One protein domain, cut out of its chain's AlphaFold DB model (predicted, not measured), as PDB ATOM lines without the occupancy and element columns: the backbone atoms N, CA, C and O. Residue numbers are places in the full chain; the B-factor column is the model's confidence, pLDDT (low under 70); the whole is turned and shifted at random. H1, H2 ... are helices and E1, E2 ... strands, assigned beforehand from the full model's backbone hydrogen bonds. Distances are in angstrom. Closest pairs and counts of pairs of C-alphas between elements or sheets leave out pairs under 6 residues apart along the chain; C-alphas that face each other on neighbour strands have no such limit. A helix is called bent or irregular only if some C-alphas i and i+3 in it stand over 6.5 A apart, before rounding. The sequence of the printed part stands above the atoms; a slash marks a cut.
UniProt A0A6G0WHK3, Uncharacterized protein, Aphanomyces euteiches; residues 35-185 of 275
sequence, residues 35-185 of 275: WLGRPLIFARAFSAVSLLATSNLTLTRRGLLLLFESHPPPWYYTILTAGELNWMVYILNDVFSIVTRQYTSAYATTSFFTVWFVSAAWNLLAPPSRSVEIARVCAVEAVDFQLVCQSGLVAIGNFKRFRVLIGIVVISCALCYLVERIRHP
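What this domain is: This is residues 35 to 185 of the 275 residues of an uncharacterized protein of Aphanomyces euteiches (UniProt A0A6G0WHK3). A body of five helices makes one end of a long rod, and two separate strand hairpins reach away from it toward the other end. The hairpin of E1 and E2 is short, while that of E3 and E4 is a long arm whose tip, residues 141 to 146, sticks out free. The printed part has 151 residues, with five named helices and four named strands in the order H1 E1 E2 H2 H3 H4 E3 E4 H5; it is mixed, helices and strands, and each hairpin is an antiparallel sheet of two strands. It is loose, with a radius of gyration of the C-alphas of 21.4 A, and spans 78 by 30 by 29 A.

Where its parts are: H1 takes residues 38 to 52, 20.9 A from first to last C-alpha, beginning with C-alpha 38 at (-0.634, -66.442, -5.725). E1 is residues 58 to 62 and E2 residues 65 to 69. H2 is residues 75 to 85 and H3 residues 87 to 95. H4 runs from 97 to 125, 32.9 A; it is irregular, with C-alphas 99 and 102 standing 9.2 A apart, and has a kink of 97 degrees near residue 104. E3, residues 131 to 142, measures 31.8 A and ends with C-alpha 142 at (-25.819, -21.671, -11.726). E4, residues 146 to 155, measures 26.7 A. H5, residues 159 to 183, is 35.9 A long and ends with C-alpha 183 at (29.460, -69.351, -7.386).

How they stand to each other: H1 touches H2, closest at the C-alphas of Ala 45 and Leu 85, 4.6 A, with a tilt of 32 degrees, only just shallow, opposite ways. H1 touches H3 at a steep tilt of 40 degrees, the closest C-alphas being Ala 45 and Trp 87, 5.2 A. With residues 116 to 124 alone H4 touches H2, closest at the C-alphas of Ile 79 and Ala 120, 5.3 A. H3 and H4 form a helical hairpin. H4 and H5 touch, closest at the C-alphas of Ser 111 and Cys 173, 5.1 A, at a steep tilt of 44 degrees, opposite ways. In E1 and E2, N 60 and O 67 are 2.8 A apart, within hydrogen-bond range; in E3 and E4, N 133 and O 153 are 2.9 A apart, also within range. E1 and E3 are apart. Every O i to N i+4 pair is within range in H1, H2, H3 and H5, and 18 of 25 in H4.

The domain as a whole: The C-alphas farthest apart, Asp 144 and Pro 185, are 79.0 A apart. The printed part has no cut, and the links between named elements are tight. Mean pLDDT of the printed part is 91.8, and no printed residue is under 70.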
ATOM      1  N   TRP A  35      -1.847 -71.843   1.117       93.56
ATOM      2  CA  TRP A  35      -3.125 -71.584   1.793       93.56
ATOM      3  C   TRP A  35      -3.826 -70.313   1.324       93.56
ATOM      4  O   TRP A  35      -5.043 -70.219   1.429       93.56
ATOM      5  N   LEU A  36      -3.072 -69.309   0.864       93.19
ATOM      6  CA  LEU A  36      -3.654 -68.078   0.315       93.19
ATOM      7  C   LEU A  36      -3.671 -68.105  -1.215       93.19
ATOM      8  O   LEU A  36      -4.578 -67.554  -1.832       93.19
ATOM      9  N   GLY A  37      -2.665 -68.729  -1.827       91.94
ATOM     10  CA  GLY A  37      -2.501 -68.740  -3.274       91.94
ATOM     11  C   GLY A  37      -1.889 -67.447  -3.820       91.94
ATOM     12  O   GLY A  37      -1.897 -66.388  -3.188       91.94
ATOM     13  N   ARG A  38      -1.358 -67.535  -5.047       93.62
ATOM     14  CA  ARG A  38      -0.634 -66.442  -5.725       93.62
ATOM     15  C   ARG A  38      -1.428 -65.135  -5.860       93.62
ATOM     16  O   ARG A  38      -0.834 -64.088  -5.611       93.62
ATOM     17  N   PRO A  39      -2.726 -65.137  -6.230       95.06
ATOM     18  CA  PRO A  39      -3.455 -63.887  -6.451       95.06
ATOM     19  C   PRO A  39      -3.601 -63.045  -5.178       95.06
ATOM     20  O   PRO A  39      -3.388 -61.834  -5.208       95.06
ATOM     21  N   LEU A  40      -3.902 -63.677  -4.039       95.19
ATOM     22  CA  LEU A  40      -4.090 -62.964  -2.773       95.19
ATOM     23  C   LEU A  40      -2.768 -62.439  -2.208       95.19
ATOM     24  O   LEU A  40      -2.714 -61.313  -1.710       95.19
ATOM     25  N   ILE A  41      -1.680 -63.207  -2.322       95.81
ATOM     26  CA  ILE A  41      -0.351 -62.722  -1.915       95.81
ATOM     27  C   ILE A  41       0.155 -61.623  -2.861       95.81
ATOM     28  O   ILE A  41       0.821 -60.699  -2.402       95.81
ATOM     29  N   PHE A  42      -0.211 -61.665  -4.149       96.94
ATOM     30  CA  PHE A  42       0.080 -60.589  -5.098       96.94
ATOM     31  C   PHE A  42      -0.649 -59.308  -4.706       96.94
ATOM     32  O   PHE A  42      -0.021 -58.257  -4.641       96.94
ATOM     33  N   ALA A  43      -1.939 -59.391  -4.373       97.25
ATOM     34  CA  ALA A  43      -2.709 -58.242  -3.908       97.25
ATOM     35  C   ALA A  43      -2.094 -57.609  -2.644       97.25
ATOM     36  O   ALA A  43      -1.984 -56.386  -2.566       97.25
ATOM     37  N   ARG A  44      -1.617 -58.427  -1.692       95.88
ATOM     38  CA  ARG A  44      -0.876 -57.939  -0.510       95.88
ATOM     39  C   ARG A  44       0.446 -57.270  -0.873       95.88
ATOM     40  O   ARG A  44       0.751 -56.198  -0.363       95.88
ATOM     41  N   ALA A  45       1.233 -57.885  -1.752       97.50
ATOM     42  CA  ALA A  45       2.489 -57.298  -2.204       97.50
ATOM     43  C   ALA A  45       2.246 -55.953  -2.908       97.50
ATOM     44  O   ALA A  45       2.940 -54.970  -2.665       97.50
ATOM     45  N   PHE A  46       1.231 -55.907  -3.770       97.12
ATOM     46  CA  PHE A  46       0.861 -54.736  -4.551       97.12
ATOM     47  C   PHE A  46       0.391 -53.583  -3.661       97.12
ATOM     48  O   PHE A  46       0.804 -52.439  -3.873       97.12
ATOM     49  N   SER A  47      -0.420 -53.863  -2.638       97.25
ATOM     50  CA  SER A  47      -0.830 -52.840  -1.673       97.25
ATOM     51  C   SER A  47       0.363 -52.320  -0.871       97.25
ATOM     52  O   SER A  47       0.495 -51.110  -0.719       97.25
ATOM     53  N   ALA A  48       1.294 -53.184  -0.458       97.19
ATOM     54  CA  ALA A  48       2.517 -52.771   0.228       97.19
ATOM     55  C   ALA A  48       3.409 -51.865  -0.641       97.19
ATOM     56  O   ALA A  48       3.869 -50.819  -0.182       97.19
ATOM     57  N   VAL A  49       3.607 -52.213  -1.917       97.25
ATOM     58  CA  VAL A  49       4.336 -51.360  -2.875       97.25
ATOM     59  C   VAL A  49       3.624 -50.018  -3.047       97.25
ATOM     60  O   VAL A  49       4.275 -48.973  -3.053       97.25
ATOM     61  N   SER A  50       2.294 -50.033  -3.154       95.50
ATOM     62  CA  SER A  50       1.483 -48.818  -3.279       95.50
ATOM     63  C   SER A  50       1.630 -47.921  -2.049       95.50
ATOM     64  O   SER A  50       1.856 -46.724  -2.199       95.50
ATOM     65  N   LEU A  51       1.591 -48.493  -0.843       94.88
ATOM     66  CA  LEU A  51       1.790 -47.770   0.414       94.88
ATOM     67  C   LEU A  51       3.199 -47.169   0.512       94.88
ATOM     68  O   LEU A  51       3.329 -45.994   0.829       94.88
ATOM     69  N   LEU A  52       4.252 -47.914   0.159       94.62
ATOM     70  CA  LEU A  52       5.631 -47.394   0.137       94.62
ATOM     71  C   LEU A  52       5.849 -46.308  -0.933       94.62
ATOM     72  O   LEU A  52       6.733 -45.458  -0.805       94.62
ATOM     73  N   ALA A  53       5.050 -46.322  -2.000       94.56
ATOM     74  CA  ALA A  53       5.054 -45.296  -3.037       94.56
ATOM     75  C   ALA A  53       4.163 -44.084  -2.705       94.56
ATOM     76  O   ALA A  53       4.140 -43.132  -3.490       94.56
ATOM     77  N   THR A  54       3.454 -44.102  -1.573       92.38
ATOM     78  CA  THR A  54       2.459 -43.096  -1.187       92.38
ATOM     79  C   THR A  54       2.905 -42.357   0.069       92.38
ATOM     80  O   THR A  54       3.350 -42.948   1.049       92.38
ATOM     81  N   SER A  55       2.809 -41.032   0.045       89.62
ATOM     82  CA  SER A  55       3.086 -40.207   1.223       89.62
ATOM     83  C   SER A  55       1.901 -40.194   2.199       89.62
ATOM     84  O   SER A  55       0.752 -40.253   1.782       89.62
ATOM     85  N   ASN A  56       2.147 -40.061   3.504       86.69
ATOM     86  CA  ASN A  56       1.055 -39.834   4.454       86.69
ATOM     87  C   ASN A  56       0.651 -38.353   4.465       86.69
ATOM     88  O   ASN A  56       1.510 -37.470   4.586       86.69
ATOM     89  N   LEU A  57      -0.654 -38.114   4.340       87.06
ATOM     90  CA  LEU A  57      -1.312 -36.813   4.409       87.06
ATOM     91  C   LEU A  57      -2.568 -36.961   5.266       87.06
ATOM     92  O   LEU A  57      -3.437 -37.778   4.972       87.06
ATOM     93  N   THR A  58      -2.652 -36.173   6.328       87.56
ATOM     94  CA  THR A  58      -3.789 -36.156   7.252       87.56
ATOM     95  C   THR A  58      -4.447 -34.790   7.201       87.56
ATOM     96  O   THR A  58      -3.755 -33.778   7.290       87.56
ATOM     97  N   LEU A  59      -5.771 -34.744   7.068       87.75
ATOM     98  CA  LEU A  59      -6.518 -33.492   7.143       87.75
ATOM     99  C   LEU A  59      -6.710 -33.122   8.619       87.75
ATOM    100  O   LEU A  59      -7.415 -33.819   9.346       87.75
ATOM    101  N   THR A  60      -6.069 -32.048   9.069       91.12
ATOM    102  CA  THR A  60      -6.163 -31.546  10.441       91.12
ATOM    103  C   THR A  60      -6.900 -30.211  10.472       91.12
ATOM    104  O   THR A  60      -6.813 -29.392   9.555       91.12
ATOM    105  N   ARG A  61      -7.680 -29.986  11.532       90.75
ATOM    106  CA  ARG A  61      -8.416 -28.737  11.740       90.75
ATOM    107  C   ARG A  61      -7.669 -27.875  12.750       90.75
ATOM    108  O   ARG A  61      -7.478 -28.295  13.887       90.75
ATOM    109  N   ARG A  62      -7.286 -26.658  12.359       89.25
ATOM    110  CA  ARG A  62      -6.739 -25.635  13.265       89.25
ATOM    111  C   ARG A  62      -7.714 -24.458  13.312       89.25
ATOM    112  O   ARG A  62      -7.715 -23.594  12.440       89.25
ATOM    113  N   GLY A  63      -8.595 -24.467  14.313       88.75
ATOM    114  CA  GLY A  63      -9.676 -23.485  14.450       88.75
ATOM    115  C   GLY A  63     -10.720 -23.613  13.333       88.75
ATOM    116  O   GLY A  63     -11.388 -24.641  13.207       88.75
ATOM    117  N   LEU A  64     -10.860 -22.568  12.516       89.19
ATOM    118  CA  LEU A  64     -11.765 -22.544  11.358       89.19
ATOM    119  C   LEU A  64     -11.106 -23.044  10.059       89.19
ATOM    120  O   LEU A  64     -11.797 -23.206   9.059       89.19
ATOM    121  N   LEU A  65      -9.795 -23.317  10.068       87.50
ATOM    122  CA  LEU A  65      -9.045 -23.758   8.892       87.50
ATOM    123  C   LEU A  65      -8.897 -25.285   8.864       87.50
ATOM    124  O   LEU A  65      -8.572 -25.911   9.876       87.50
ATOM    125  N   LEU A  66      -9.091 -25.868   7.681       87.00
ATOM    126  CA  LEU A  66      -8.752 -27.254   7.365       87.00
ATOM    127  C   LEU A  66      -7.430 -27.259   6.597       87.00
ATOM    128  O   LEU A  66      -7.316 -26.610   5.559       87.00
ATOM    129  N   LEU A  67      -6.428 -27.964   7.115       86.12
ATOM    130  CA  LEU A  67      -5.095 -28.035   6.527       86.12
ATOM    131  C   LEU A  67      -4.690 -29.485   6.310       86.12
ATOM    132  O   LEU A  67      -4.993 -30.361   7.114       86.12
ATOM    133  N   PHE A  68      -3.952 -29.731   5.236       86.12
ATOM    134  CA  PHE A  68      -3.280 -31.006   5.053       86.12
ATOM    135  C   PHE A  68      -1.934 -30.976   5.765       86.12
ATOM    136  O   PHE A  68      -1.049 -30.194   5.419       86.12
ATOM    137  N   GLU A  69      -1.778 -31.849   6.750       86.00
ATOM    138  CA  GLU A  69      -0.546 -32.011   7.502       86.00
ATOM    139  C   GLU A  69       0.149 -33.308   7.103       86.00
ATOM    140  O   GLU A  69      -0.470 -34.339   6.825       86.00
ATOM    141  N   SER A  70       1.470 -33.230   7.031       83.88
ATOM    142  CA  SER A  70       2.332 -34.321   6.617       83.88
ATOM    143  C   SER A  70       3.080 -34.834   7.836       83.88
ATOM    144  O   SER A  70       4.009 -34.174   8.303       83.88
ATOM    145  N   HIS A  71       2.768 -36.055   8.253       83.00
ATOM    146  CA  HIS A  71       3.546 -36.760   9.264       83.00
ATOM    147  C   HIS A  71       4.284 -37.928   8.606       83.00
ATOM    148  O   HIS A  71       3.643 -38.737   7.924       83.00
ATOM    149  N   PRO A  72       5.623 -38.020   8.724       80.75
ATOM    150  CA  PRO A  72       6.330 -39.202   8.256       80.75
ATOM    151  C   PRO A  72       5.803 -40.424   9.024       80.75
ATOM    152  O   PRO A  72       5.609 -40.335  10.239       80.75
ATOM    153  N   PRO A  73       5.540 -41.559   8.348       85.75
ATOM    154  CA  PRO A  73       5.154 -42.767   9.057       85.75
ATOM    155  C   PRO A  73       6.249 -43.144  10.063       85.75
ATOM    156  O   PRO A  73       7.437 -42.972   9.764       85.75
ATOM    157  N   PRO A  74       5.880 -43.701  11.226       91.56
ATOM    158  CA  PRO A  74       6.856 -44.279  12.132       91.56
ATOM    159  C   PRO A  74       7.739 -45.294  11.398       91.56
ATOM    160  O   PRO A  74       7.255 -46.064  10.564       91.56
ATOM    161  N   TRP A  75       9.028 -45.331  11.732       93.44
ATOM    162  CA  TRP A  75      10.013 -46.171  11.041       93.44
ATOM    163  C   TRP A  75       9.600 -47.653  10.977       93.44
ATOM    164  O   TRP A  75       9.811 -48.311   9.959       93.44
ATOM    165  N   TYR A  76       8.949 -48.169  12.027       94.94
ATOM    166  CA  TYR A  76       8.511 -49.565  12.101       94.94
ATOM    167  C   TYR A  76       7.407 -49.891  11.090       94.94
ATOM    168  O   TYR A  76       7.369 -51.005  10.573       94.94
ATOM    169  N   TYR A  77       6.548 -48.924  10.751       94.12
ATOM    170  CA  TYR A  77       5.522 -49.100   9.724       94.12
ATOM    171  C   TYR A  77       6.170 -49.280   8.350       94.12
ATOM    172  O   TYR A  77       5.795 -50.178   7.595       94.12
ATOM    173  N   THR A  78       7.198 -48.484   8.049       94.69
ATOM    174  CA  THR A  78       7.975 -48.603   6.809       94.69
ATOM    175  C   THR A  78       8.684 -49.954   6.722       94.69
ATOM    176  O   THR A  78       8.606 -50.611   5.687       94.69
ATOM    177  N   ILE A  79       9.320 -50.411   7.808       96.88
ATOM    178  CA  ILE A  79      10.001 -51.718   7.852       96.88
ATOM    179  C   ILE A  79       9.010 -52.876   7.678       96.88
ATOM    180  O   ILE A  79       9.285 -53.815   6.930       96.88
ATOM    181  N   LEU A  80       7.851 -52.810   8.340       96.06
ATOM    182  CA  LEU A  80       6.810 -53.831   8.235       96.06
ATOM    183  C   LEU A  80       6.206 -53.871   6.825       96.06
ATOM    184  O   LEU A  80       6.071 -54.944   6.243       96.06
ATOM    185  N   THR A  81       5.931 -52.708   6.231       96.44
ATOM    186  CA  THR A  81       5.412 -52.610   4.857       96.44
ATOM    187  C   THR A  81       6.447 -53.087   3.830       96.44
ATOM    188  O   THR A  81       6.098 -53.780   2.878       96.44
ATOM    189  N   ALA A  82       7.739 -52.812   4.043       96.75
ATOM    190  CA  ALA A  82       8.822 -53.406   3.254       96.75
ATOM    191  C   ALA A  82       8.881 -54.938   3.411       96.75
ATOM    192  O   ALA A  82       9.204 -55.650   2.463       96.75
ATOM    193  N   GLY A  83       8.529 -55.461   4.589       96.25
ATOM    194  CA  GLY A  83       8.335 -56.892   4.820       96.25
ATOM    195  C   GLY A  83       7.204 -57.474   3.968       96.25
ATOM    196  O   GLY A  83       7.402 -58.494   3.315       96.25
ATOM    197  N   GLU A  84       6.053 -56.802   3.910       96.69
ATOM    198  CA  GLU A  84       4.902 -57.209   3.086       96.69
ATOM    199  C   GLU A  84       5.197 -57.132   1.575       96.69
ATOM    200  O   GLU A  84       4.693 -57.933   0.792       96.69
ATOM    201  N   LEU A  85       6.083 -56.241   1.130       97.06
ATOM    202  CA  LEU A  85       6.537 -56.219  -0.265       97.06
ATOM    203  C   LEU A  85       7.220 -57.542  -0.680       97.06
ATOM    204  O   LEU A  85       7.123 -57.942  -1.845       97.06
ATOM    205  N   ASN A  86       7.834 -58.282   0.252       96.88
ATOM    206  CA  ASN A  86       8.489 -59.563  -0.050       96.88
ATOM    207  C   ASN A  86       7.538 -60.687  -0.468       96.88
ATOM    208  O   ASN A  86       8.003 -61.698  -0.997       96.88
ATOM    209  N   TRP A  87       6.222 -60.530  -0.312       97.12
ATOM    210  CA  TRP A  87       5.279 -61.461  -0.934       97.12
ATOM    211  C   TRP A  87       5.505 -61.545  -2.453       97.12
ATOM    212  O   TRP A  87       5.395 -62.628  -3.028       97.12
ATOM    213  N   MET A  88       5.935 -60.444  -3.089       96.81
ATOM    214  CA  MET A  88       6.329 -60.438  -4.501       96.81
ATOM    215  C   MET A  88       7.544 -61.335  -4.763       96.81
ATOM    216  O   MET A  88       7.559 -62.079  -5.738       96.81
ATOM    217  N   VAL A  89       8.546 -61.314  -3.875       96.81
ATOM    218  CA  VAL A  89       9.737 -62.176  -3.975       96.81
ATOM    219  C   VAL A  89       9.334 -63.648  -3.930       96.81
ATOM    220  O   VAL A  89       9.836 -64.447  -4.713       96.81
ATOM    221  N   TYR A  90       8.387 -64.023  -3.064       94.81
ATOM    222  CA  TYR A  90       7.899 -65.404  -3.010       94.81
ATOM    223  C   TYR A  90       7.198 -65.822  -4.303       94.81
ATOM    224  O   TYR A  90       7.434 -66.931  -4.773       94.81
ATOM    225  N   ILE A  91       6.399 -64.936  -4.907       95.56
ATOM    226  CA  ILE A  91       5.764 -65.195  -6.206       95.56
ATOM    227  C   ILE A  91       6.818 -65.390  -7.294       95.56
ATOM    228  O   ILE A  91       6.743 -66.374  -8.025       95.56
ATOM    229  N   LEU A  92       7.796 -64.483  -7.401       95.38
ATOM    230  CA  LEU A  92       8.837 -64.565  -8.427       95.38
ATOM    231  C   LEU A  92       9.663 -65.841  -8.274       95.38
ATOM    232  O   LEU A  92       9.825 -66.577  -9.243       95.38
ATOM    233  N   ASN A  93      10.130 -66.138  -7.061       94.12
ATOM    234  CA  ASN A  93      10.935 -67.330  -6.799       94.12
ATOM    235  C   ASN A  93      10.173 -68.610  -7.125       94.12
ATOM    236  O   ASN A  93      10.756 -69.556  -7.644       94.12
ATOM    237  N   ASP A  94       8.875 -68.639  -6.835       92.31
ATOM    238  CA  ASP A  94       8.039 -69.777  -7.163       92.31
ATOM    239  C   ASP A  94       7.819 -69.900  -8.686       92.31
ATOM    240  O   ASP A  94       8.098 -70.957  -9.246       92.31
ATOM    241  N   VAL A  95       7.412 -68.835  -9.390       92.56
ATOM    242  CA  VAL A  95       7.204 -68.874 -10.854       92.56
ATOM    243  C   VAL A  95       8.490 -69.265 -11.586       92.56
ATOM    244  O   VAL A  95       8.473 -70.109 -12.483       92.56
ATOM    245  N   PHE A  96       9.627 -68.702 -11.179       91.75
ATOM    246  CA  PHE A  96      10.921 -68.995 -11.787       91.75
ATOM    247  C   PHE A  96      11.582 -70.266 -11.243       91.75
ATOM    248  O   PHE A  96      12.637 -70.653 -11.752       91.75
ATOM    249  N   SER A  97      10.994 -70.963 -10.264       89.81
ATOM    250  CA  SER A  97      11.549 -72.218  -9.730       89.81
ATOM    251  C   SER A  97      11.674 -73.304 -10.803       89.81
ATOM    252  O   SER A  97      12.637 -74.066 -10.800       89.81
ATOM    253  N   ILE A  98      10.787 -73.304 -11.803       87.81
ATOM    254  CA  ILE A  98      10.814 -74.238 -12.943       87.81
ATOM    255  C   ILE A  98      12.113 -74.091 -13.757       87.81
ATOM    256  O   ILE A  98      12.680 -75.077 -14.243       87.81
ATOM    257  N   VAL A  99      12.599 -72.852 -13.882       89.38
ATOM    258  CA  VAL A  99      13.811 -72.495 -14.636       89.38
ATOM    259  C   VAL A  99      15.054 -72.581 -13.752       89.38
ATOM    260  O   VAL A  99      16.089 -73.098 -14.166       89.38
ATOM    261  N   THR A 100      14.961 -72.078 -12.523       88.25
ATOM    262  CA  THR A 100      16.095 -71.945 -11.596       88.25
ATOM    263  C   THR A 100      16.392 -73.226 -10.808       88.25
ATOM    264  O   THR A 100      17.533 -73.435 -10.395       88.25
ATOM    265  N   ARG A 101      15.409 -74.124 -10.668       86.25
ATOM    266  CA  ARG A 101      15.511 -75.505 -10.165       86.25
ATOM    267  C   ARG A 101      16.331 -75.620  -8.879       86.25
ATOM    268  O   ARG A 101      15.923 -75.088  -7.849       86.25
ATOM    269  N   GLN A 102      17.482 -76.294  -8.917       86.00
ATOM    270  CA  GLN A 102      18.325 -76.547  -7.746       86.00
ATOM    271  C   GLN A 102      18.875 -75.272  -7.094       86.00
ATOM    272  O   GLN A 102      19.167 -75.277  -5.902       86.00
ATOM    273  N   TYR A 103      18.957 -74.165  -7.837       87.69
ATOM    274  CA  TYR A 103      19.415 -72.884  -7.301       87.69
ATOM    275  C   TYR A 103      18.328 -72.159  -6.502       87.69
ATOM    276  O   TYR A 103      18.660 -71.311  -5.674       87.69
ATOM    277  N   THR A 104      17.046 -72.506  -6.695       89.31
ATOM    278  CA  THR A 104      15.894 -71.846  -6.050       89.31
ATOM    279  C   THR A 104      16.051 -71.744  -4.544       89.31
ATOM    280  O   THR A 104      15.806 -70.687  -3.973       89.31
ATOM    281  N   SER A 105      16.507 -72.812  -3.886       85.75
ATOM    282  CA  SER A 105      16.675 -72.790  -2.432       85.75
ATOM    283  C   SER A 105      17.690 -71.749  -1.971       85.75
ATOM    284  O   SER A 105      17.446 -71.064  -0.978       85.75
ATOM    285  N   ALA A 106      18.814 -71.634  -2.682       86.81
ATOM    286  CA  ALA A 106      19.930 -70.787  -2.288       86.81
ATOM    287  C   ALA A 106      19.593 -69.304  -2.482       86.81
ATOM    288  O   ALA A 106      19.631 -68.528  -1.523       86.81
ATOM    289  N   TYR A 107      19.167 -68.915  -3.691       92.44
ATOM    290  CA  TYR A 107      18.913 -67.500  -3.971       92.44
ATOM    291  C   TYR A 107      17.606 -66.994  -3.351       92.44
ATOM    292  O   TYR A 107      17.463 -65.794  -3.124       92.44
ATOM    293  N   ALA A 108      16.636 -67.865  -3.049       92.25
ATOM    294  CA  ALA A 108      15.362 -67.409  -2.504       92.25
ATOM    295  C   ALA A 108      15.521 -66.752  -1.126       92.25
ATOM    296  O   ALA A 108      14.832 -65.782  -0.814       92.25
ATOM    297  N   THR A 109      16.399 -67.275  -0.271       90.94
ATOM    298  CA  THR A 109      16.640 -66.701   1.062       90.94
ATOM    299  C   THR A 109      17.467 -65.423   0.972       90.94
ATOM    300  O   THR A 109      17.118 -64.435   1.614       90.94
ATOM    301  N   THR A 110      18.503 -65.398   0.132       94.19
ATOM    302  CA  THR A 110      19.331 -64.197  -0.050       94.19
ATOM    303  C   THR A 110      18.533 -63.057  -0.683       94.19
ATOM    304  O   THR A 110      18.507 -61.966  -0.124       94.19
ATOM    305  N   SER A 111      17.780 -63.321  -1.756       96.25
ATOM    306  CA  SER A 111      16.914 -62.322  -2.405       96.25
ATOM    307  C   SER A 111      15.866 -61.733  -1.462       96.25
ATOM    308  O   SER A 111      15.640 -60.527  -1.505       96.25
ATOM    309  N   PHE A 112      15.276 -62.534  -0.566       95.62
ATOM    310  CA  PHE A 112      14.334 -62.042   0.445       95.62
ATOM    311  C   PHE A 112      14.970 -60.983   1.354       95.62
ATOM    312  O   PHE A 112      14.442 -59.880   1.483       95.62
ATOM    313  N   PHE A 113      16.124 -61.287   1.958       96.38
ATOM    314  CA  PHE A 113      16.792 -60.341   2.853       96.38
ATOM    315  C   PHE A 113      17.329 -59.122   2.104       96.38
ATOM    316  O   PHE A 113      17.218 -58.007   2.610       96.38
ATOM    317  N   THR A 114      17.855 -59.306   0.890       97.56
ATOM    318  CA  THR A 114      18.331 -58.199   0.052       97.56
ATOM    319  C   THR A 114      17.195 -57.245  -0.301       97.56
ATOM    320  O   THR A 114      17.323 -56.047  -0.066       97.56
ATOM    321  N   VAL A 115      16.067 -57.748  -0.810       98.06
ATOM    322  CA  VAL A 115      14.910 -56.911  -1.162       98.06
ATOM    323  C   VAL A 115      14.353 -56.214   0.070       98.06
ATOM    324  O   VAL A 115      14.110 -55.007   0.022       98.06
ATOM    325  N   TRP A 116      14.193 -56.936   1.181       97.94
ATOM    326  CA  TRP A 116      13.716 -56.356   2.432       97.94
ATOM    327  C   TRP A 116      14.602 -55.199   2.894       97.94
ATOM    328  O   TRP A 116      14.112 -54.093   3.107       97.94
ATOM    329  N   PHE A 117      15.912 -55.435   2.989       97.94
ATOM    330  CA  PHE A 117      16.864 -54.445   3.472       97.94
ATOM    331  C   PHE A 117      16.949 -53.237   2.537       97.94
ATOM    332  O   PHE A 117      16.820 -52.103   2.992       97.94
ATOM    333  N   VAL A 118      17.107 -53.462   1.229       97.94
ATOM    334  CA  VAL A 118      17.234 -52.382   0.238       97.94
ATOM    335  C   VAL A 118      15.960 -51.543   0.180       97.94
ATOM    336  O   VAL A 118      16.038 -50.316   0.193       97.94
ATOM    337  N   SER A 119      14.782 -52.174   0.155       97.38
ATOM    338  CA  SER A 119      13.512 -51.441   0.109       97.38
ATOM    339  C   SER A 119      13.217 -50.698   1.416       97.38
ATOM    340  O   SER A 119      12.758 -49.556   1.360       97.38
ATOM    341  N   ALA A 120      13.519 -51.281   2.581       97.12
ATOM    342  CA  ALA A 120      13.381 -50.603   3.868       97.12
ATOM    343  C   ALA A 120      14.342 -49.409   3.971       97.12
ATOM    344  O   ALA A 120      13.901 -48.293   4.240       97.12
ATOM    345  N   ALA A 121      15.631 -49.615   3.684       97.19
ATOM    346  CA  ALA A 121      16.643 -48.564   3.725       97.19
ATOM    347  C   ALA A 121      16.302 -47.416   2.765       97.19
ATOM    348  O   ALA A 121      16.305 -46.257   3.171       97.19
ATOM    349  N   TRP A 122      15.922 -47.720   1.520       96.44
ATOM    350  CA  TRP A 122      15.539 -46.702   0.540       96.44
ATOM    351  C   TRP A 122      14.345 -45.860   1.001       96.44
ATOM    352  O   TRP A 122      14.356 -44.638   0.859       96.44
ATOM    353  N   ASN A 123      13.309 -46.487   1.567       94.56
ATOM    354  CA  ASN A 123      12.123 -45.757   2.019       94.56
ATOM    355  C   ASN A 123      12.338 -44.986   3.328       94.56
ATOM    356  O   ASN A 123      11.646 -43.996   3.546       94.56
ATOM    357  N   LEU A 124      13.292 -45.397   4.168       94.31
ATOM    358  CA  LEU A 124      13.685 -44.653   5.367       94.31
ATOM    359  C   LEU A 124      14.584 -43.453   5.034       94.31
ATOM    360  O   LEU A 124      14.377 -42.372   5.574       94.31
ATOM    361  N   LEU A 125      15.558 -43.632   4.137       94.25
ATOM    362  CA  LEU A 125      16.529 -42.592   3.773       94.25
ATOM    363  C   LEU A 125      15.952 -41.556   2.805       94.25
ATOM    364  O   LEU A 125      16.301 -40.382   2.863       94.25
ATOM    365  N   ALA A 126      15.069 -41.989   1.908       91.69
ATOM    366  CA  ALA A 126      14.445 -41.139   0.909       91.69
ATOM    367  C   ALA A 126      12.933 -41.404   0.892       91.69
ATOM    368  O   ALA A 126      12.471 -42.129   0.008       91.69
ATOM    369  N   PRO A 127      12.147 -40.862   1.842       88.94
ATOM    370  CA  PRO A 127      10.699 -41.067   1.895       88.94
ATOM    371  C   PRO A 127       9.981 -40.520   0.643       88.94
ATOM    372  O   PRO A 127      10.526 -39.681  -0.081       88.94
ATOM    373  N   PRO A 128       8.761 -41.000   0.333       86.31
ATOM    374  CA  PRO A 128       8.002 -40.536  -0.825       86.31
ATOM    375  C   PRO A 128       7.692 -39.033  -0.749       86.31
ATOM    376  O   PRO A 128       7.180 -38.534   0.254       86.31
ATOM    377  N   SER A 129       8.004 -38.317  -1.834       80.19
ATOM    378  CA  SER A 129       7.733 -36.886  -1.986       80.19
ATOM    379  C   SER A 129       6.276 -36.618  -2.374       80.19
ATOM    380  O   SER A 129       5.633 -37.439  -3.027       80.19
ATOM    381  N   ARG A 130       5.778 -35.443  -1.977       77.56
ATOM    382  CA  ARG A 130       4.431 -34.934  -2.275       77.56
ATOM    383  C   ARG A 130       4.499 -33.919  -3.401       77.56
ATOM    384  O   ARG A 130       5.441 -33.131  -3.439       77.56
ATOM    385  N   SER A 131       3.480 -33.888  -4.250       78.12
ATOM    386  CA  SER A 131       3.269 -32.788  -5.191       78.12
ATOM    387  C   SER A 131       1.899 -32.174  -4.940       78.12
ATOM    388  O   SER A 131       0.880 -32.861  -5.012       78.12
ATOM    389  N   VAL A 132       1.897 -30.883  -4.619       79.38
ATOM    390  CA  VAL A 132       0.690 -30.070  -4.483       79.38
ATOM    391  C   VAL A 132       0.764 -28.999  -5.553       79.38
ATOM    392  O   VAL A 132       1.717 -28.225  -5.584       79.38
ATOM    393  N   GLU A 133      -0.234 -28.969  -6.423       81.31
ATOM    394  CA  GLU A 133      -0.396 -27.932  -7.430       81.31
ATOM    395  C   GLU A 133      -1.612 -27.094  -7.050       81.31
ATOM    396  O   GLU A 133      -2.708 -27.621  -6.872       81.31
ATOM    397  N   ILE A 134      -1.419 -25.791  -6.862       82.50
ATOM    398  CA  ILE A 134      -2.502 -24.877  -6.495       82.50
ATOM    399  C   ILE A 134      -2.975 -24.196  -7.774       82.50
ATOM    400  O   ILE A 134      -2.237 -23.420  -8.373       82.50
ATOM    401  N   ALA A 135      -4.216 -24.462  -8.158       79.62
ATOM    402  CA  ALA A 135      -4.872 -23.833  -9.293       79.62
ATOM    403  C   ALA A 135      -6.282 -23.467  -8.849       79.62
ATOM    404  O   ALA A 135      -7.075 -24.357  -8.564       79.62
ATOM    405  N   ARG A 136      -6.568 -22.167  -8.726       83.50
ATOM    406  CA  ARG A 136      -7.877 -21.668  -8.293       83.50
ATOM    407  C   ARG A 136      -8.683 -21.270  -9.517       83.50
ATOM    408  O   ARG A 136      -8.492 -20.183 -10.051       83.50
ATOM    409  N   VAL A 137      -9.561 -22.162  -9.951       87.81
ATOM    410  CA  VAL A 137     -10.488 -21.929 -11.057       87.81
ATOM    411  C   VAL A 137     -11.893 -22.160 -10.527       87.81
ATOM    412  O   VAL A 137     -12.209 -23.250 -10.054       87.81
ATOM    413  N   CYS A 138     -12.724 -21.122 -10.573       90.19
ATOM    414  CA  CYS A 138     -14.127 -21.202 -10.194       90.19
ATOM    415  C   CYS A 138     -14.987 -21.062 -11.445       90.19
ATOM    416  O   CYS A 138     -14.802 -20.125 -12.219       90.19
ATOM    417  N   ALA A 139     -15.920 -21.988 -11.623       90.94
ATOM    418  CA  ALA A 139     -16.944 -21.917 -12.650       90.94
ATOM    419  C   ALA A 139     -18.298 -21.648 -11.988       90.94
ATOM    420  O   ALA A 139     -18.631 -22.240 -10.958       90.94
ATOM    421  N   VAL A 140     -19.069 -20.738 -12.581       89.81
ATOM    422  CA  VAL A 140     -20.472 -20.519 -12.217       89.81
ATOM    423  C   VAL A 140     -21.279 -21.617 -12.898       89.81
ATOM    424  O   VAL A 140     -21.385 -21.627 -14.121       89.81
ATOM    425  N   GLU A 141     -21.805 -22.559 -12.118       90.50
ATOM    426  CA  GLU A 141     -22.666 -23.632 -12.638       90.50
ATOM    427  C   GLU A 141     -24.121 -23.161 -12.716       90.50
ATOM    428  O   GLU A 141     -24.820 -23.435 -13.688       90.50
ATOM    429  N   ALA A 142     -24.544 -22.367 -11.729       87.56
ATOM    430  CA  ALA A 142     -25.819 -21.671 -11.726       87.56
ATOM    431  C   ALA A 142     -25.623 -20.264 -11.157       87.56
ATOM    432  O   ALA A 142     -25.191 -20.103 -10.012       87.56
ATOM    433  N   VAL A 143     -25.933 -19.248 -11.967       84.81
ATOM    434  CA  VAL A 143     -25.866 -17.835 -11.564       84.81
ATOM    435  C   VAL A 143     -26.711 -17.646 -10.301       84.81
ATOM    436  O   VAL A 143     -27.832 -18.140 -10.242       84.81
ATOM    437  N   ASP A 144     -26.139 -17.008  -9.280       83.94
ATOM    438  CA  ASP A 144     -26.722 -16.756  -7.948       83.94
ATOM    439  C   ASP A 144     -27.008 -17.972  -7.044       83.94
ATOM    440  O   ASP A 144     -27.307 -17.785  -5.864       83.94
ATOM    441  N   PHE A 145     -26.847 -19.210  -7.527       86.75
ATOM    442  CA  PHE A 145     -27.120 -20.419  -6.732       86.75
ATOM    443  C   PHE A 145     -25.880 -21.265  -6.431       86.75
ATOM    444  O   PHE A 145     -25.789 -21.830  -5.341       86.75
ATOM    445  N   GLN A 146     -24.931 -21.383  -7.369       87.81
ATOM    446  CA  GLN A 146     -23.842 -22.354  -7.242       87.81
ATOM    447  C   GLN A 146     -22.560 -21.952  -7.984       87.81
ATOM    448  O   GLN A 146     -22.545 -21.719  -9.195       87.81
ATOM    449  N   LEU A 147     -21.456 -21.968  -7.235       90.12
ATOM    450  CA  LEU A 147     -20.081 -21.838  -7.716       90.12
ATOM    451  C   LEU A 147     -19.319 -23.127  -7.404       90.12
ATOM    452  O   LEU A 147     -19.246 -23.537  -6.246       90.12
ATOM    453  N   VAL A 148     -18.700 -23.736  -8.416       89.88
ATOM    454  CA  VAL A 148     -17.797 -24.881  -8.235       89.88
ATOM    455  C   VAL A 148     -16.367 -24.399  -8.422       89.88
ATOM    456  O   VAL A 148     -15.978 -23.971  -9.507       89.88
ATOM    457  N   CYS A 149     -15.579 -24.460  -7.349       85.81
ATOM    458  CA  CYS A 149     -14.180 -24.046  -7.357       85.81
ATOM    459  C   CYS A 149     -13.251 -25.253  -7.245       85.81
ATOM    460  O   CYS A 149     -13.191 -25.918  -6.210       85.81
ATOM    461  N   GLN A 150     -12.445 -25.481  -8.278       86.00
ATOM    462  CA  GLN A 150     -11.263 -26.322  -8.174       86.00
ATOM    463  C   GLN A 150     -10.141 -25.460  -7.594       86.00
ATOM    464  O   GLN A 150      -9.802 -24.428  -8.164       86.00
ATOM    465  N   SER A 151      -9.622 -25.833  -6.420       82.50
ATOM    466  CA  SER A 151      -8.590 -25.053  -5.708       82.50
ATOM    467  C   SER A 151      -7.165 -25.574  -5.925       82.50
ATOM    468  O   SER A 151      -6.197 -24.857  -5.666       82.50
ATOM    469  N   GLY A 152      -7.022 -26.816  -6.390       84.69
ATOM    470  CA  GLY A 152      -5.734 -27.441  -6.671       84.69
ATOM    471  C   GLY A 152      -5.813 -28.960  -6.798       84.69
ATOM    472  O   GLY A 152      -6.862 -29.563  -6.566       84.69
ATOM    473  N   LEU A 153      -4.684 -29.566  -7.158       84.81
ATOM    474  CA  LEU A 153      -4.463 -31.005  -7.238       84.81
ATOM    475  C   LEU A 153      -3.487 -31.427  -6.131       84.81
ATOM    476  O   LEU A 153      -2.375 -30.905  -6.030       84.81
ATOM    477  N   VAL A 154      -3.883 -32.407  -5.319       85.19
ATOM    478  CA  VAL A 154      -3.014 -33.018  -4.306       85.19
ATOM    479  C   VAL A 154      -2.671 -34.433  -4.753       85.19
ATOM    480  O   VAL A 154      -3.506 -35.333  -4.696       85.19
ATOM    481  N   ALA A 155      -1.432 -34.638  -5.193       87.06
ATOM    482  CA  ALA A 155      -0.929 -35.949  -5.582       87.06
ATOM    483  C   ALA A 155      -0.076 -36.552  -4.455       87.06
ATOM    484  O   ALA A 155       0.969 -36.028  -4.060       87.06
ATOM    485  N   ILE A 156      -0.573 -37.674  -3.929       87.44
ATOM    486  CA  ILE A 156      -0.033 -38.374  -2.755       87.44
ATOM    487  C   ILE A 156       0.872 -39.544  -3.168       87.44
ATOM    488  O   ILE A 156       1.835 -39.870  -2.467       87.44
ATOM    489  N   GLY A 157       0.550 -40.184  -4.295       89.56
ATOM    490  CA  GLY A 157       1.263 -41.337  -4.836       89.56
ATOM    491  C   GLY A 157       2.315 -40.945  -5.871       89.56
ATOM    492  O   GLY A 157       2.102 -40.047  -6.684       89.56
ATOM    493  N   ASN A 158       3.440 -41.657  -5.879       90.94
ATOM    494  CA  ASN A 158       4.529 -41.439  -6.823       90.94
ATOM    495  C   ASN A 158       4.764 -42.678  -7.705       90.94
ATOM    496  O   ASN A 158       5.406 -43.650  -7.297       90.94
ATOM    497  N   PHE A 159       4.307 -42.617  -8.960       92.12
ATOM    498  CA  PHE A 159       4.427 -43.735  -9.902       92.12
ATOM    499  C   PHE A 159       5.882 -44.073 -10.275       92.12
ATOM    500  O   PHE A 159       6.212 -45.223 -10.573       92.12
ATOM    501  N   LYS A 160       6.800 -43.098 -10.224       93.75
ATOM    502  CA  LYS A 160       8.234 -43.359 -10.422       93.75
ATOM    503  C   LYS A 160       8.772 -44.236  -9.291       93.75
ATOM    504  O   LYS A 160       9.440 -45.225  -9.575       93.75
ATOM    505  N   ARG A 161       8.437 -43.928  -8.034       94.56
ATOM    506  CA  ARG A 161       8.821 -44.753  -6.874       94.56
ATOM    507  C   ARG A 161       8.198 -46.140  -6.928       94.56
ATOM    508  O   ARG A 161       8.903 -47.111  -6.684       94.56
ATOM    509  N   PHE A 162       6.928 -46.232  -7.318       95.69
ATOM    510  CA  PHE A 162       6.254 -47.511  -7.534       95.69
ATOM    511  C   PHE A 162       7.060 -48.412  -8.486       95.69
ATOM    512  O   PHE A 162       7.421 -49.532  -8.128       95.69
ATOM    513  N   ARG A 163       7.441 -47.899  -9.667       96.94
ATOM    514  CA  ARG A 163       8.261 -48.648 -10.635       96.94
ATOM    515  C   ARG A 163       9.645 -49.009 -10.103       96.94
ATOM    516  O   ARG A 163      10.112 -50.112 -10.360       96.94
ATOM    517  N   VAL A 164      10.291 -48.112  -9.356       97.06
ATOM    518  CA  VAL A 164      11.596 -48.387  -8.734       97.06
ATOM    519  C   VAL A 164      11.493 -49.531  -7.726       97.06
ATOM    520  O   VAL A 164      12.343 -50.410  -7.745       97.06
ATOM    521  N   LEU A 165      10.447 -49.573  -6.897       97.50
ATOM    522  CA  LEU A 165      10.240 -50.660  -5.934       97.50
ATOM    523  C   LEU A 165      10.040 -52.008  -6.631       97.50
ATOM    524  O   LEU A 165      10.684 -52.983  -6.254       97.50
ATOM    525  N   ILE A 166       9.222 -52.055  -7.686       98.00
ATOM    526  CA  ILE A 166       9.084 -53.259  -8.519       98.00
ATOM    527  C   ILE A 166      10.434 -53.648  -9.142       98.00
ATOM    528  O   ILE A 166      10.818 -54.816  -9.111       98.00
ATOM    529  N   GLY A 167      11.188 -52.667  -9.645       98.00
ATOM    530  CA  GLY A 167      12.537 -52.864 -10.170       98.00
ATOM    531  C   GLY A 167      13.499 -53.454  -9.136       98.00
ATOM    532  O   GLY A 167      14.202 -54.406  -9.455       98.00
ATOM    533  N   ILE A 168      13.489 -52.963  -7.891       97.88
ATOM    534  CA  ILE A 168      14.304 -53.493  -6.784       97.88
ATOM    535  C   ILE A 168      14.008 -54.977  -6.570       97.88
ATOM    536  O   ILE A 168      14.951 -55.759  -6.468       97.88
ATOM    537  N   VAL A 169      12.733 -55.380  -6.540       98.06
ATOM    538  CA  VAL A 169      12.350 -56.792  -6.382       98.06
ATOM    539  C   VAL A 169      12.940 -57.630  -7.517       98.06
ATOM    540  O   VAL A 169      13.668 -58.588  -7.258       98.06
ATOM    541  N   VAL A 170      12.652 -57.268  -8.770       98.06
ATOM    542  CA  VAL A 170      13.037 -58.063  -9.947       98.06
ATOM    543  C   VAL A 170      14.558 -58.139 -10.097       98.06
ATOM    544  O   VAL A 170      15.107 -59.232 -10.241       98.06
ATOM    545  N   ILE A 171      15.247 -56.999 -10.018       97.88
ATOM    546  CA  ILE A 171      16.703 -56.913 -10.188       97.88
ATOM    547  C   ILE A 171      17.414 -57.655  -9.058       97.88
ATOM    548  O   ILE A 171      18.331 -58.424  -9.330       97.88
ATOM    549  N   SER A 172      16.980 -57.493  -7.803       97.56
ATOM    550  CA  SER A 172      17.614 -58.194  -6.679       97.56
ATOM    551  C   SER A 172      17.451 -59.708  -6.800       97.56
ATOM    552  O   SER A 172      18.419 -60.435  -6.606       97.56
ATOM    553  N   CYS A 173      16.266 -60.198  -7.185       96.88
ATOM    554  CA  CYS A 173      16.061 -61.631  -7.417       96.88
ATOM    555  C   CYS A 173      16.976 -62.157  -8.533       96.88
ATOM    556  O   CYS A 173      17.640 -63.179  -8.352       96.88
ATOM    557  N   ALA A 174      17.063 -61.438  -9.657       96.69
ATOM    558  CA  ALA A 174      17.908 -61.812 -10.788       96.69
ATOM    559  C   ALA A 174      19.407 -61.805 -10.435       96.69
ATOM    560  O   ALA A 174      20.120 -62.748 -10.774       96.69
ATOM    561  N   LEU A 175      19.882 -60.779  -9.720       97.00
ATOM    562  CA  LEU A 175      21.271 -60.679  -9.270       97.00
ATOM    563  C   LEU A 175      21.621 -61.785  -8.275       97.00
ATOM    564  O   LEU A 175      22.644 -62.442  -8.445       97.00
ATOM    565  N   CYS A 176      20.772 -62.039  -7.274       96.38
ATOM    566  CA  CYS A 176      20.988 -63.130  -6.323       96.38
ATOM    567  C   CYS A 176      21.060 -64.485  -7.038       96.38
ATOM    568  O   CYS A 176      21.952 -65.279  -6.750       96.38
ATOM    569  N   TYR A 177      20.175 -64.732  -8.007       95.00
ATOM    570  CA  TYR A 177      20.229 -65.941  -8.825       95.00
ATOM    571  C   TYR A 177      21.533 -66.045  -9.629       95.00
ATOM    572  O   TYR A 177      22.174 -67.097  -9.631       95.00
ATOM    573  N   LEU A 178      21.946 -64.962 -10.293       95.75
ATOM    574  CA  LEU A 178      23.165 -64.945 -11.099       95.75
ATOM    575  C   LEU A 178      24.411 -65.188 -10.238       95.75
ATOM    576  O   LEU A 178      25.268 -65.981 -10.623       95.75
ATOM    577  N   VAL A 179      24.489 -64.567  -9.058       95.94
ATOM    578  CA  VAL A 179      25.583 -64.783  -8.101       95.94
ATOM    579  C   VAL A 179      25.650 -66.247  -7.674       95.94
ATOM    580  O   VAL A 179      26.729 -66.833  -7.725       95.94
ATOM    581  N   GLU A 180      24.523 -66.864  -7.316       94.00
ATOM    582  CA  GLU A 180      24.486 -68.286  -6.948       94.00
ATOM    583  C   GLU A 180      24.901 -69.194  -8.112       94.00
ATOM    584  O   GLU A 180      25.669 -70.141  -7.930       94.00
ATOM    585  N   ARG A 181      24.472 -68.875  -9.337       92.62
ATOM    586  CA  ARG A 181      24.840 -69.637 -10.535       92.62
ATOM    587  C   ARG A 181      26.326 -69.523 -10.881       92.62
ATOM    588  O   ARG A 181      26.912 -70.507 -11.324       92.62
ATOM    589  N   ILE A 182      26.934 -68.355 -10.673       94.50
ATOM    590  CA  ILE A 182      28.373 -68.134 -10.892       94.50
ATOM    591  C   ILE A 182      29.202 -68.800  -9.787       94.50
ATOM    592  O   ILE A 182      30.238 -69.392 -10.082       94.50
ATOM    593  N   ARG A 183      28.759 -68.733  -8.524       94.25
ATOM    594  CA  ARG A 183      29.460 -69.351  -7.386       94.25
ATOM    595  C   ARG A 183      29.414 -70.875  -7.422       94.25
ATOM    596  O   ARG A 183      30.393 -71.521  -7.058       94.25
ATOM    597  N   HIS A 184      28.300 -71.449  -7.872       91.75
ATOM    598  CA  HIS A 184      28.066 -72.892  -7.830       91.75
ATOM    599  C   HIS A 184      27.626 -73.470  -9.186       91.75
ATOM    600  O   HIS A 184      26.598 -74.133  -9.248       91.75
ATOM    601  N   PRO A 185      28.402 -73.324 -10.277       88.38
ATOM    602  CA  PRO A 185      27.956 -73.663 -11.637       88.38
ATOM    603  C   PRO A 185      27.655 -75.154 -11.849       88.38
ATOM    604  O   PRO A 185      26.898 -75.518 -12.746       88.38
TER     605      PRO A 185